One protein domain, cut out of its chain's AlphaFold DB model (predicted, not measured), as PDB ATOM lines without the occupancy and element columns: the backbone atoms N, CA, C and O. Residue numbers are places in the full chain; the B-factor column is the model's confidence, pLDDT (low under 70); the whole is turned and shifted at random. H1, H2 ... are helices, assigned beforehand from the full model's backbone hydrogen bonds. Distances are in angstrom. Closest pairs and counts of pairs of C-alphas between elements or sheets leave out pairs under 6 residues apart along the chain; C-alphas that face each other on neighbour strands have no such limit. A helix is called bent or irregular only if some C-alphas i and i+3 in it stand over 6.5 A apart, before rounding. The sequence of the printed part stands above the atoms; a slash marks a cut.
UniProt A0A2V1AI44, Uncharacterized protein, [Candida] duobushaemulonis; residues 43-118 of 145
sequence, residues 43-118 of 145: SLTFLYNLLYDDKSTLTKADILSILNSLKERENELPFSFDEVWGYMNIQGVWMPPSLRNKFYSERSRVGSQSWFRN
ATOM      1  N   SER A  43    -114.992  50.662 104.005       64.19
ATOM      2  CA  SER A  43    -113.553  50.712 103.709       64.19
ATOM      3  C   SER A  43    -112.686  50.897 104.961       64.19
ATOM      4  O   SER A  43    -111.618  50.293 105.048       64.19
ATOM      5  N   LEU A  44    -113.134  51.684 105.947       69.88
ATOM      6  CA  LEU A  44    -112.445  51.815 107.236       69.88
ATOM      7  C   LEU A  44    -112.668  50.579 108.104       69.88
ATOM      8  O   LEU A  44    -111.715  50.064 108.683       69.88
ATOM      9  N   THR A  45    -113.893  50.048 108.129       70.44
ATOM     10  CA  THR A  45    -114.194  48.774 108.798       70.44
ATOM     11  C   THR A  45    -113.375  47.628 108.205       70.44
ATOM     12  O   THR A  45    -112.856  46.796 108.943       70.44
ATOM     13  N   PHE A  46    -113.173  47.613 106.886       74.19
ATOM     14  CA  PHE A  46    -112.287  46.665 106.216       74.19
ATOM     15  C   PHE A  46    -110.843  46.747 106.711       74.19
ATOM     16  O   PHE A  46    -110.278  45.730 107.111       74.19
ATOM     17  N   LEU A  47    -110.256  47.949 106.721       77.31
ATOM     18  CA  LEU A  47    -108.892  48.154 107.211       77.31
ATOM     19  C   LEU A  47    -108.763  47.816 108.700       77.31
ATOM     20  O   LEU A  47    -107.767  47.220 109.103       77.31
ATOM     21  N   TYR A  48    -109.775  48.149 109.503       77.69
ATOM     22  CA  TYR A  48    -109.816  47.823 110.924       77.69
ATOM     23  C   TYR A  48    -109.859  46.312 111.154       77.69
ATOM     24  O   TYR A  48    -109.048  45.785 111.904       77.69
ATOM     25  N   ASN A  49    -110.738  45.589 110.465       76.31
ATOM     26  CA  ASN A  49    -110.845  44.139 110.608       76.31
ATOM     27  C   ASN A  49    -109.578  43.413 110.131       76.31
ATOM     28  O   ASN A  49    -109.182  42.422 110.738       76.31
ATOM     29  N   LEU A  50    -108.893  43.934 109.106       81.25
ATOM     30  CA  LEU A  50    -107.591  43.412 108.681       81.25
ATOM     31  C   LEU A  50    -106.496  43.552 109.749       81.25
ATOM     32  O   LEU A  50    -105.542  42.780 109.713       81.25
ATOM     33  N   LEU A  51    -106.611  44.489 110.704       81.06
ATOM     34  CA  LEU A  51    -105.664  44.587 111.827       81.06
ATOM     35  C   LEU A  51    -105.756  43.394 112.784       81.06
ATOM     36  O   LEU A  51    -104.797  43.138 113.508       81.06
ATOM     37  N   TYR A  52    -106.898  42.704 112.803       80.00
ATOM     38  CA  TYR A  52    -107.174  41.572 113.686       80.00
ATOM     39  C   TYR A  52    -107.225  40.234 112.939       80.00
ATOM     40  O   TYR A  52    -107.509  39.207 113.549       80.00
ATOM     41  N   ASP A  53    -106.977  40.223 111.625       81.00
ATOM     42  CA  ASP A  53    -106.918  38.989 110.845       81.00
ATOM     43  C   ASP A  53    -105.488  38.437 110.836       81.00
ATOM     44  O   ASP A  53    -104.632  38.893 110.077       81.00
ATOM     45  N   ASP A  54    -105.248  37.402 111.641       79.25
ATOM     46  CA  ASP A  54    -103.955  36.710 111.742       79.25
ATOM     47  C   ASP A  54    -103.497  36.058 110.423       79.25
ATOM     48  O   ASP A  54    -102.335  35.675 110.279       79.25
ATOM     49  N   LYS A  55    -104.404  35.899 109.449       82.31
ATOM     50  CA  LYS A  55    -104.109  35.366 108.111       82.31
ATOM     51  C   LYS A  55    -103.868  36.469 107.080       82.31
ATOM     52  O   LYS A  55    -103.620  36.149 105.916       82.31
ATOM     53  N   SER A  56    -103.972  37.737 107.477       83.12
ATOM     54  CA  SER A  56    -103.719  38.877 106.605       83.12
ATOM     55  C   SER A  56    -102.255  38.920 106.180       83.12
ATOM     56  O   SER A  56    -101.333  38.834 106.991       83.12
ATOM     57  N   THR A  57    -102.031  39.108 104.884       85.69
ATOM     58  CA  THR A  57    -100.696  39.377 104.333       85.69
ATOM     59  C   THR A  57    -100.289  40.852 104.444       85.69
ATOM     60  O   THR A  57     -99.130  41.198 104.183       85.69
ATOM     61  N   LEU A  58    -101.222  41.731 104.833       86.06
ATOM     62  CA  LEU A  58    -100.943  43.132 105.134       86.06
ATOM     63  C   LEU A  58    -100.405  43.259 106.556       86.06
ATOM     64  O   LEU A  58    -101.051  42.864 107.525       86.06
ATOM     65  N   THR A  59     -99.227  43.863 106.684       87.62
ATOM     66  CA  THR A  59     -98.665  44.183 107.997       87.62
ATOM     67  C   THR A  59     -99.408  45.357 108.634       87.62
ATOM     68  O   THR A  59    -100.039  46.172 107.959       87.62
ATOM     69  N   LYS A  60     -99.268  45.521 109.951       85.00
ATOM     70  CA  LYS A  60     -99.792  46.705 110.648       85.00
ATOM     71  C   LYS A  60     -99.251  48.014 110.055       85.00
ATOM     72  O   LYS A  60     -99.988  48.990 109.966       85.00
ATOM     73  N   ALA A  61     -97.989  48.024 109.620       86.31
ATOM     74  CA  ALA A  61     -97.377  49.168 108.950       86.31
ATOM     75  C   ALA A  61     -98.026  49.453 107.585       86.31
ATOM     76  O   ALA A  61     -98.318  50.607 107.286       86.31
ATOM     77  N   ASP A  62     -98.316  48.407 106.802       85.50
ATOM     78  CA  ASP A  62     -99.023  48.518 105.519       85.50
ATOM     79  C   ASP A  62    -100.410  49.165 105.710       85.50
ATOM     80  O   ASP A  62    -100.769  50.105 105.003       85.50
ATOM     81  N   ILE A  63    -101.173  48.710 106.710       84.12
ATOM     82  CA  ILE A  63    -102.514  49.238 107.015       84.12
ATOM     83  C   ILE A  63    -102.442  50.690 107.504       84.12
ATOM     84  O   ILE A  63    -103.207  51.536 107.040       84.12
ATOM     85  N   LEU A  64    -101.505  51.003 108.404       83.00
ATOM     86  CA  LEU A  64    -101.303  52.367 108.901       83.00
ATOM     87  C   LEU A  64    -100.871  53.328 107.791       83.00
ATOM     88  O   LEU A  64    -101.326  54.467 107.782       83.00
ATOM     89  N   SER A  65    -100.053  52.875 106.838       82.38
ATOM     90  CA  SER A  65     -99.682  53.673 105.667       82.38
ATOM     91  C   SER A  65    -100.913  54.055 104.845       82.38
ATOM     92  O   SER A  65    -101.054  55.214 104.468       82.38
ATOM     93  N   ILE A  66    -101.823  53.106 104.601       80.88
ATOM     94  CA  ILE A  66    -103.060  53.357 103.846       80.88
ATOM     95  C   ILE A  66    -103.967  54.331 104.606       80.88
ATOM     96  O   ILE A  66    -104.503  55.262 104.009       80.88
ATOM     97  N   LEU A  67    -104.124  54.138 105.919       79.62
ATOM     98  CA  LEU A  67    -104.914  55.032 106.768       79.62
ATOM     99  C   LEU A  67    -104.334  56.449 106.803       79.62
ATOM    100  O   LEU A  67    -105.092  57.412 106.740       79.62
ATOM    101  N   ASN A  68    -103.008  56.586 106.872       80.12
ATOM    102  CA  ASN A  68    -102.363  57.892 106.875       80.12
ATOM    103  C   ASN A  68    -102.595  58.632 105.554       80.12
ATOM    104  O   ASN A  68    -102.988  59.787 105.581       80.12
ATOM    105  N   SER A  69    -102.469  57.953 104.412       75.31
ATOM    106  CA  SER A  69    -102.762  58.565 103.111       75.31
ATOM    107  C   SER A  69    -104.239  58.940 102.938       75.31
ATOM    108  O   SER A  69    -104.551  59.948 102.310       75.31
ATOM    109  N   LEU A  70    -105.166  58.160 103.506       75.69
ATOM    110  CA  LEU A  70    -106.586  58.531 103.541       75.69
ATOM    111  C   LEU A  70    -106.827  59.777 104.405       75.69
ATOM    112  O   LEU A  70    -107.624  60.629 104.025       75.69
ATOM    113  N   LYS A  71    -106.125  59.888 105.538       74.69
ATOM    114  CA  LYS A  71    -106.204  61.036 106.444       74.69
ATOM    115  C   LYS A  71    -105.572  62.295 105.850       74.69
ATOM    116  O   LYS A  71    -106.140  63.371 105.975       74.69
ATOM    117  N   GLU A  72    -104.406  62.180 105.220       69.94
ATOM    118  CA  GLU A  72    -103.753  63.287 104.506       69.94
ATOM    119  C   GLU A  72    -104.705  63.877 103.471       69.94
ATOM    120  O   GLU A  72    -104.961  65.075 103.484       69.94
ATOM    121  N   ARG A  73    -105.353  63.014 102.689       68.56
ATOM    122  CA  ARG A  73    -106.389  63.424 101.747       68.56
ATOM    123  C   ARG A  73    -107.600  64.089 102.403       68.56
ATOM    124  O   ARG A  73    -108.137  65.039 101.847       68.56
ATOM    125  N   GLU A  74    -108.080  63.577 103.534       69.25
ATOM    126  CA  GLU A  74    -109.200  64.193 104.261       69.25
ATOM    127  C   GLU A  74    -108.865  65.626 104.700       69.25
ATOM    128  O   GLU A  74    -109.709  66.514 104.615       69.25
ATOM    129  N   ASN A  75    -107.612  65.877 105.089       66.31
ATOM    130  CA  ASN A  75    -107.146  67.224 105.422       66.31
ATOM    131  C   ASN A  75    -107.035  68.148 104.194       66.31
ATOM    132  O   ASN A  75    -106.958  69.362 104.358       66.31
ATOM    133  N   GLU A  76    -107.019  67.588 102.982       64.12
ATOM    134  CA  GLU A  76    -106.870  68.298 101.705       64.12
ATOM    135  C   GLU A  76    -108.204  68.436 100.947       64.12
ATOM    136  O   GLU A  76    -108.233  68.619  99.731       64.12
ATOM    137  N   LEU A  77    -109.339  68.349 101.649       63.72
ATOM    138  CA  LEU A  77    -110.652  68.581 101.047       63.72
ATOM    139  C   LEU A  77    -110.852  70.069 100.668       63.72
ATOM    140  O   LEU A  77    -110.581  70.942 101.495       63.72
ATOM    141  N   PRO A  78    -111.402  70.378  99.472       60.62
ATOM    142  CA  PRO A  78    -111.803  69.453  98.407       60.62
ATOM    143  C   PRO A  78    -110.600  68.988  97.567       60.62
ATOM    144  O   PRO A  78    -109.823  69.807  97.087       60.62
ATOM    145  N   PHE A  79    -110.490  67.680  97.309       54.72
ATOM    146  CA  PHE A  79    -109.468  67.148  96.399       54.72
ATOM    147  C   PHE A  79    -110.087  66.898  95.006       54.72
ATOM    148  O   PHE A  79    -111.221  66.417  94.879       54.72
ATOM    149  N   SER A  80    -109.338  67.190  93.943       54.84
ATOM    150  CA  SER A  80    -109.598  66.703  92.582       54.84
ATOM    151  C   SER A  80    -108.437  65.808  92.150       54.84
ATOM    152  O   SER A  80    -107.298  66.010  92.568       54.84
ATOM    153  N   PHE A  81    -108.714  64.779  91.348       58.94
ATOM    154  CA  PHE A  81    -107.660  64.009  90.685       58.94
ATOM    155  C   PHE A  81    -107.716  64.325  89.200       58.94
ATOM    156  O   PHE A  81    -108.588  63.817  88.498       58.94
ATOM    157  N   ASP A  82    -106.788  65.159  88.741       49.41
ATOM    158  CA  ASP A  82    -106.702  65.530  87.327       49.41
ATOM    159  C   ASP A  82    -106.126  64.373  86.490       49.41
ATOM    160  O   ASP A  82    -106.492  64.198  85.331       49.41
ATOM    161  N   GLU A  83    -105.299  63.507  87.099       52.75
ATOM    162  CA  GLU A  83    -104.754  62.294  86.483       52.75
ATOM    163  C   GLU A  83    -104.520  61.171  87.512       52.75
ATOM    164  O   GLU A  83    -103.965  61.383  88.592       52.75
ATOM    165  N   VAL A  84    -104.873  59.929  87.160       55.56
ATOM    166  CA  VAL A  84    -104.495  58.741  87.944       55.56
ATOM    167  C   VAL A  84    -103.024  58.430  87.674       55.56
ATOM    168  O   VAL A  84    -102.685  57.734  86.716       55.56
ATOM    169  N   TRP A  85    -102.130  58.944  88.515       56.56
ATOM    170  CA  TRP A  85    -100.707  58.610  88.434       56.56
ATOM    171  C   TRP A  85    -100.474  57.157  88.851       56.56
ATOM    172  O   TRP A  85    -101.131  56.651  89.755       56.56
ATOM    173  N   GLY A  86     -99.543  56.461  88.185       61.69
ATOM    174  CA  GLY A  86     -99.507  54.987  88.075       61.69
ATOM    175  C   GLY A  86     -99.510  54.145  89.365       61.69
ATOM    176  O   GLY A  86     -99.743  52.934  89.300       61.69
ATOM    177  N   TYR A  87     -99.293  54.755  90.530       65.50
ATOM    178  CA  TYR A  87     -99.323  54.101  91.845       65.50
ATOM    179  C   TYR A  87    -100.458  54.588  92.761       65.50
ATOM    180  O   TYR A  87    -100.578  54.120  93.890       65.50
ATOM    181  N   MET A  88    -101.315  55.491  92.289       64.50
ATOM    182  CA  MET A  88    -102.500  55.957  93.003       64.50
ATOM    183  C   MET A  88    -103.702  55.062  92.691       64.50
ATOM    184  O   MET A  88    -103.891  54.596  91.564       64.50
ATOM    185  N   ASN A  89    -104.514  54.772  93.706       65.81
ATOM    186  CA  ASN A  89    -105.777  54.062  93.509       65.81
ATOM    187  C   ASN A  89    -106.900  55.029  93.066       65.81
ATOM    188  O   ASN A  89    -106.702  56.234  92.969       65.81
ATOM    189  N   ILE A  90    -108.110  54.510  92.828       56.41
ATOM    190  CA  ILE A  90    -109.286  55.320  92.437       56.41
ATOM    191  C   ILE A  90    -109.772  56.300  93.524       56.41
ATOM    192  O   ILE A  90    -110.654  57.109  93.273       56.41
ATOM    193  N   GLN A  91    -109.233  56.199  94.740       61.09
ATOM    194  CA  GLN A  91    -109.452  57.131  95.850       61.09
ATOM    195  C   GLN A  91    -108.258  58.095  96.006       61.09
ATOM    196  O   GLN A  91    -108.172  58.805  97.002       61.09
ATOM    197  N   GLY A  92    -107.321  58.053  95.051       63.19
ATOM    198  CA  GLY A  92    -106.024  58.721  95.023       63.19
ATOM    199  C   GLY A  92    -105.150  58.533  96.251       63.19
ATOM    200  O   GLY A  92    -104.318  59.372  96.571       63.19
ATOM    201  N   VAL A  93    -105.290  57.386  96.907       70.94
ATOM    202  CA  VAL A  93    -104.309  56.920  97.880       70.94
ATOM    203  C   VAL A  93    -103.097  56.412  97.118       70.94
ATOM    204  O   VAL A  93    -103.216  55.492  96.298       70.94
ATOM    205  N   TRP A  94    -101.932  56.988  97.401       73.94
ATOM    206  CA  TRP A  94    -100.669  56.478  96.889       73.94
ATOM    207  C   TRP A  94    -100.343  55.132  97.543       73.94
ATOM    208  O   TRP A  94    -100.317  55.003  98.765       73.94
ATOM    209  N   MET A  95    -100.106  54.110  96.724       76.94
ATOM    210  CA  MET A  95     -99.726  52.780  97.188       76.94
ATOM    211  C   MET A  95     -98.541  52.264  96.369       76.94
ATOM    212  O   MET A  95     -98.681  52.076  95.156       76.94
ATOM    213  N   PRO A  96     -97.400  51.932  97.001       79.69
ATOM    214  CA  PRO A  96     -96.321  51.220  96.327       79.69
ATOM    215  C   PRO A  96     -96.847  49.961  95.617       79.69
ATOM    216  O   PRO A  96     -97.763  49.317  96.137       79.69
ATOM    217  N   PRO A  97     -96.256  49.524  94.490       78.38
ATOM    218  CA  PRO A  97     -96.710  48.335  93.754       78.38
ATOM    219  C   PRO A  97     -96.882  47.082  94.615       78.38
ATOM    220  O   PRO A  97     -97.857  46.347  94.475       78.38
ATOM    221  N   SER A  98     -95.947  46.855  95.538       82.75
ATOM    222  CA  SER A  98     -95.987  45.734  96.476       82.75
ATOM    223  C   SER A  98     -97.179  45.829  97.430       82.75
ATOM    224  O   SER A  98     -97.887  44.841  97.619       82.75
ATOM    225  N   LEU A  99     -97.442  47.018  97.979       83.00
ATOM    226  CA  LEU A  99     -98.581  47.280  98.856       83.00
ATOM    227  C   LEU A  99     -99.903  47.140  98.102       83.00
ATOM    228  O   LEU A  99    -100.827  46.492  98.586       83.00
ATOM    229  N   ARG A 100     -99.964  47.679  96.885       81.62
ATOM    230  CA  ARG A 100    -101.123  47.597  95.998       81.62
ATOM    231  C   ARG A 100    -101.501  46.141  95.712       81.62
ATOM    232  O   ARG A 100    -102.662  45.768  95.861       81.62
ATOM    233  N   ASN A 101    -100.525  45.303  95.363       82.94
ATOM    234  CA  ASN A 101    -100.756  43.882  95.090       82.94
ATOM    235  C   ASN A 101    -101.256  43.128  96.328       82.94
ATOM    236  O   ASN A 101    -102.224  42.371  96.228       82.94
ATOM    237  N   LYS A 102    -100.647  43.366  97.499       85.62
ATOM    238  CA  LYS A 102    -101.116  42.795  98.772       85.62
ATOM    239  C   LYS A 102    -102.548  43.227  99.071       85.62
ATOM    240  O   LYS A 102    -103.401  42.388  99.328       85.62
ATOM    241  N   PHE A 103    -102.829  44.521  98.952       81.88
ATOM    242  CA  PHE A 103    -104.141  45.094  99.224       81.88
ATOM    243  C   PHE A 103    -105.240  44.484  98.351       81.88
ATOM    244  O   PHE A 103    -106.284  44.091  98.866       81.88
ATOM    245  N   TYR A 104    -105.015  44.348  97.040       77.50
ATOM    246  CA  TYR A 104    -105.998  43.707  96.161       77.50
ATOM    247  C   TYR A 104    -106.139  42.205  96.414       77.50
ATOM    248  O   TYR A 104    -107.250  41.684  96.321       77.50
ATOM    249  N   SER A 105    -105.051  41.524  96.773       81.44
ATOM    250  CA  SER A 105    -105.088  40.106  97.149       81.44
ATOM    251  C   SER A 105    -105.919  39.895  98.416       81.44
ATOM    252  O   SER A 105    -106.806  39.044  98.431       81.44
ATOM    253  N   GLU A 106    -105.713  40.731  99.437       80.62
ATOM    254  CA  GLU A 106    -106.524  40.741 100.656       80.62
ATOM    255  C   GLU A 106    -107.982  41.055 100.343       80.62
ATOM    256  O   GLU A 106    -108.867  40.301 100.738       80.62
ATOM    257  N   ARG A 107    -108.244  42.095  99.542       75.38
ATOM    258  CA  ARG A 107    -109.599  42.465  99.112       75.38
ATOM    259  C   ARG A 107    -110.310  41.314  98.393       75.38
ATOM    260  O   ARG A 107    -111.500  41.115  98.607       75.38
ATOM    261  N   SER A 108    -109.601  40.541  97.568       73.44
ATOM    262  CA  SER A 108    -110.147  39.350  96.905       73.44
ATOM    263  C   SER A 108    -110.402  38.206  97.891       73.44
ATOM    264  O   SER A 108    -111.441  37.549  97.820       73.44
ATOM    265  N   ARG A 109    -109.470  37.970  98.822       79.38
ATOM    266  CA  ARG A 109    -109.571  36.927  99.852       79.38
ATOM    267  C   ARG A 109    -110.761  37.178 100.779       79.38
ATOM    268  O   ARG A 109    -111.551  36.265 101.016       79.38
ATOM    269  N   VAL A 110    -110.916  38.410 101.268       69.56
ATOM    270  CA  VAL A 110    -112.005  38.779 102.186       69.56
ATOM    271  C   VAL A 110    -113.303  39.144 101.475       69.56
ATOM    272  O   VAL A 110    -114.356  39.032 102.082       69.56
ATOM    273  N   GLY A 111    -113.274  39.517 100.191       61.97
ATOM    274  CA  GLY A 111    -114.483  39.789  99.392       61.97
ATOM    275  C   GLY A 111    -115.382  38.578  99.189       61.97
ATOM    276  O   GLY A 111    -116.533  38.719  98.789       61.97
ATOM    277  N   SER A 112    -114.867  37.397  99.514       56.06
ATOM    278  CA  SER A 112    -115.623  36.148  99.585       56.06
ATOM    279  C   SER A 112    -116.266  35.920 100.965       56.06
ATOM    280  O   SER A 112    -117.020  34.965 101.140       56.06
ATOM    281  N   GLN A 113    -115.945  36.749 101.965       58.94
ATOM    282  CA  GLN A 113    -116.408  36.636 103.348       58.94
ATOM    283  C   GLN A 113    -117.555  37.616 103.630       58.94
ATOM    284  O   GLN A 113    -117.627  38.717 103.091       58.94
ATOM    285  N   SER A 114    -118.474  37.217 104.510       54.09
ATOM    286  CA  SER A 114    -119.747  37.909 104.750       54.09
ATOM    287  C   SER A 114    -119.628  39.331 105.303       54.09
ATOM    288  O   SER A 114    -120.603  40.075 105.222       54.09
ATOM    289  N   TRP A 115    -118.472  39.695 105.864       58.75
ATOM    290  CA  TRP A 115    -118.224  40.978 106.526       58.75
ATOM    291  C   TRP A 115    -117.565  42.030 105.623       58.75
ATOM    292  O   TRP A 115    -117.409  43.171 106.045       58.75
ATOM    293  N   PHE A 116    -117.209  41.673 104.383       50.84
ATOM    294  CA  PHE A 116    -116.721  42.617 103.383       50.84
ATOM    295  C   PHE A 116    -117.520  42.447 102.089       50.84
ATOM    296  O   PHE A 116    -117.228  41.590 101.256       50.84
ATOM    297  N   ARG A 117    -118.564  43.263 101.922       52.00
ATOM    298  CA  ARG A 117    -119.352  43.312 100.689       52.00
ATOM    299  C   ARG A 117    -118.964  44.565  99.934       52.00
ATOM    300  O   ARG A 117    -119.084  45.663 100.444       52.00
ATOM    301  N   ASN A 118    -118.487  44.412  98.707       51.72
ATOM    302  CA  ASN A 118    -118.313  45.574  97.851       51.72
ATOM    303  C   ASN A 118    -119.710  46.034  97.415       51.72
ATOM    304  O   ASN A 118    -120.436  45.222  96.833       51.72
TER     305      ASN A 118
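This is residues 43 to 118 of the 145 residues of an uncharacterized protein of [Candida] duobushaemulonis (UniProt A0A2V1AI44). A long helix, H2, has the short helix H1 beside its first part, running the other way, and a third helix, H3, laid crosswise past the region where H1 ends and H2 begins, so that the three helices gather loosely round one end of H2. The other end of H2 reaches away from this group, and from there a long loop, residues 76 to 96, folds back on the same side of H2 as H3 to reach the first residue of H3. The printed part has 76 residues with three named helices, in the order H1, H2, H3 along the chain, and no named strand; the class is all helix, with 38 of the 76 printed residues in helices. The whole is compact, with a radius of gyration of the C-alphas of 12.8 A, and the C-alphas span 35 by 24 by 22 A along their three main axes.

The longest helix by residues is H2, residues 60 to 75. H1, residues 43 to 50, and H2 only just touch, with 3 pairs of C-alphas within 8 A. The closest C-alphas of the two are those of Leu 47 and Ile 63, 6.5 A apart, and H2 touches H1 with residues 63 to 67 alone. Their lines stand at a shallow tilt of 17 degrees, they run opposite ways, and their centres are 12.0 A apart. H1 and H2 form a helical hairpin, two helices that follow each other in the chain and run opposite ways, joined by a short link of 9 residues. H3, residues 97 to 110, is close to H2 but not clearly touching it, with 1 pair of C-alphas within 8 A. That pair is Asp 62 and Leu 99, whose C-alphas are the closest of the two helices at 6.8 A. The lines of H2 and H3 are about perpendicular, at 80 degrees, and their centres are 15.5 A apart. H1 and H3 are near each other, with 8 pairs of C-alphas within 10 A and no pair within 8 A. In H1, H2 and H3 every pair of O of residue i and N of residue i+4 is within hydrogen-bond range.

H2 runs from Lys 60, with its C-alpha at (-99.792, 46.705, 110.648), to Asn 75, with its C-alpha at (-107.146, 67.224, 105.422), and measures 22.4 A from first to last C-alpha. H1 runs from Ser 43, with its C-alpha at (-113.553, 50.712, 103.709), to Leu 50, over 10.7 A. H3 runs from Pro 97 to Val 110, whose C-alpha is at (-112.005, 38.779, 102.186), over 19.9 A. No helix is bent or irregular.

The two C-alphas farthest apart are those of Asp 54, in the link from H1 to H2, and Asp 82, in the link from H2 to H3, at 37.9 A. The C-alphas of the first and last printed residues, Ser 43 and Asn 118, are 9.1 A apart. The link from H2 to H3 is long, 21 residues with no named element, and its C-alphas lie 8 to 21 A from the mean of all C-alphas. The printed residues run from 43 to 118 without a gap. The mean pLDDT of the printed part of this model is 71.7. Confidence is low, under 70, for 32 residues: residues 43 to 44, residues 72 to 92 and residues 110 to 118.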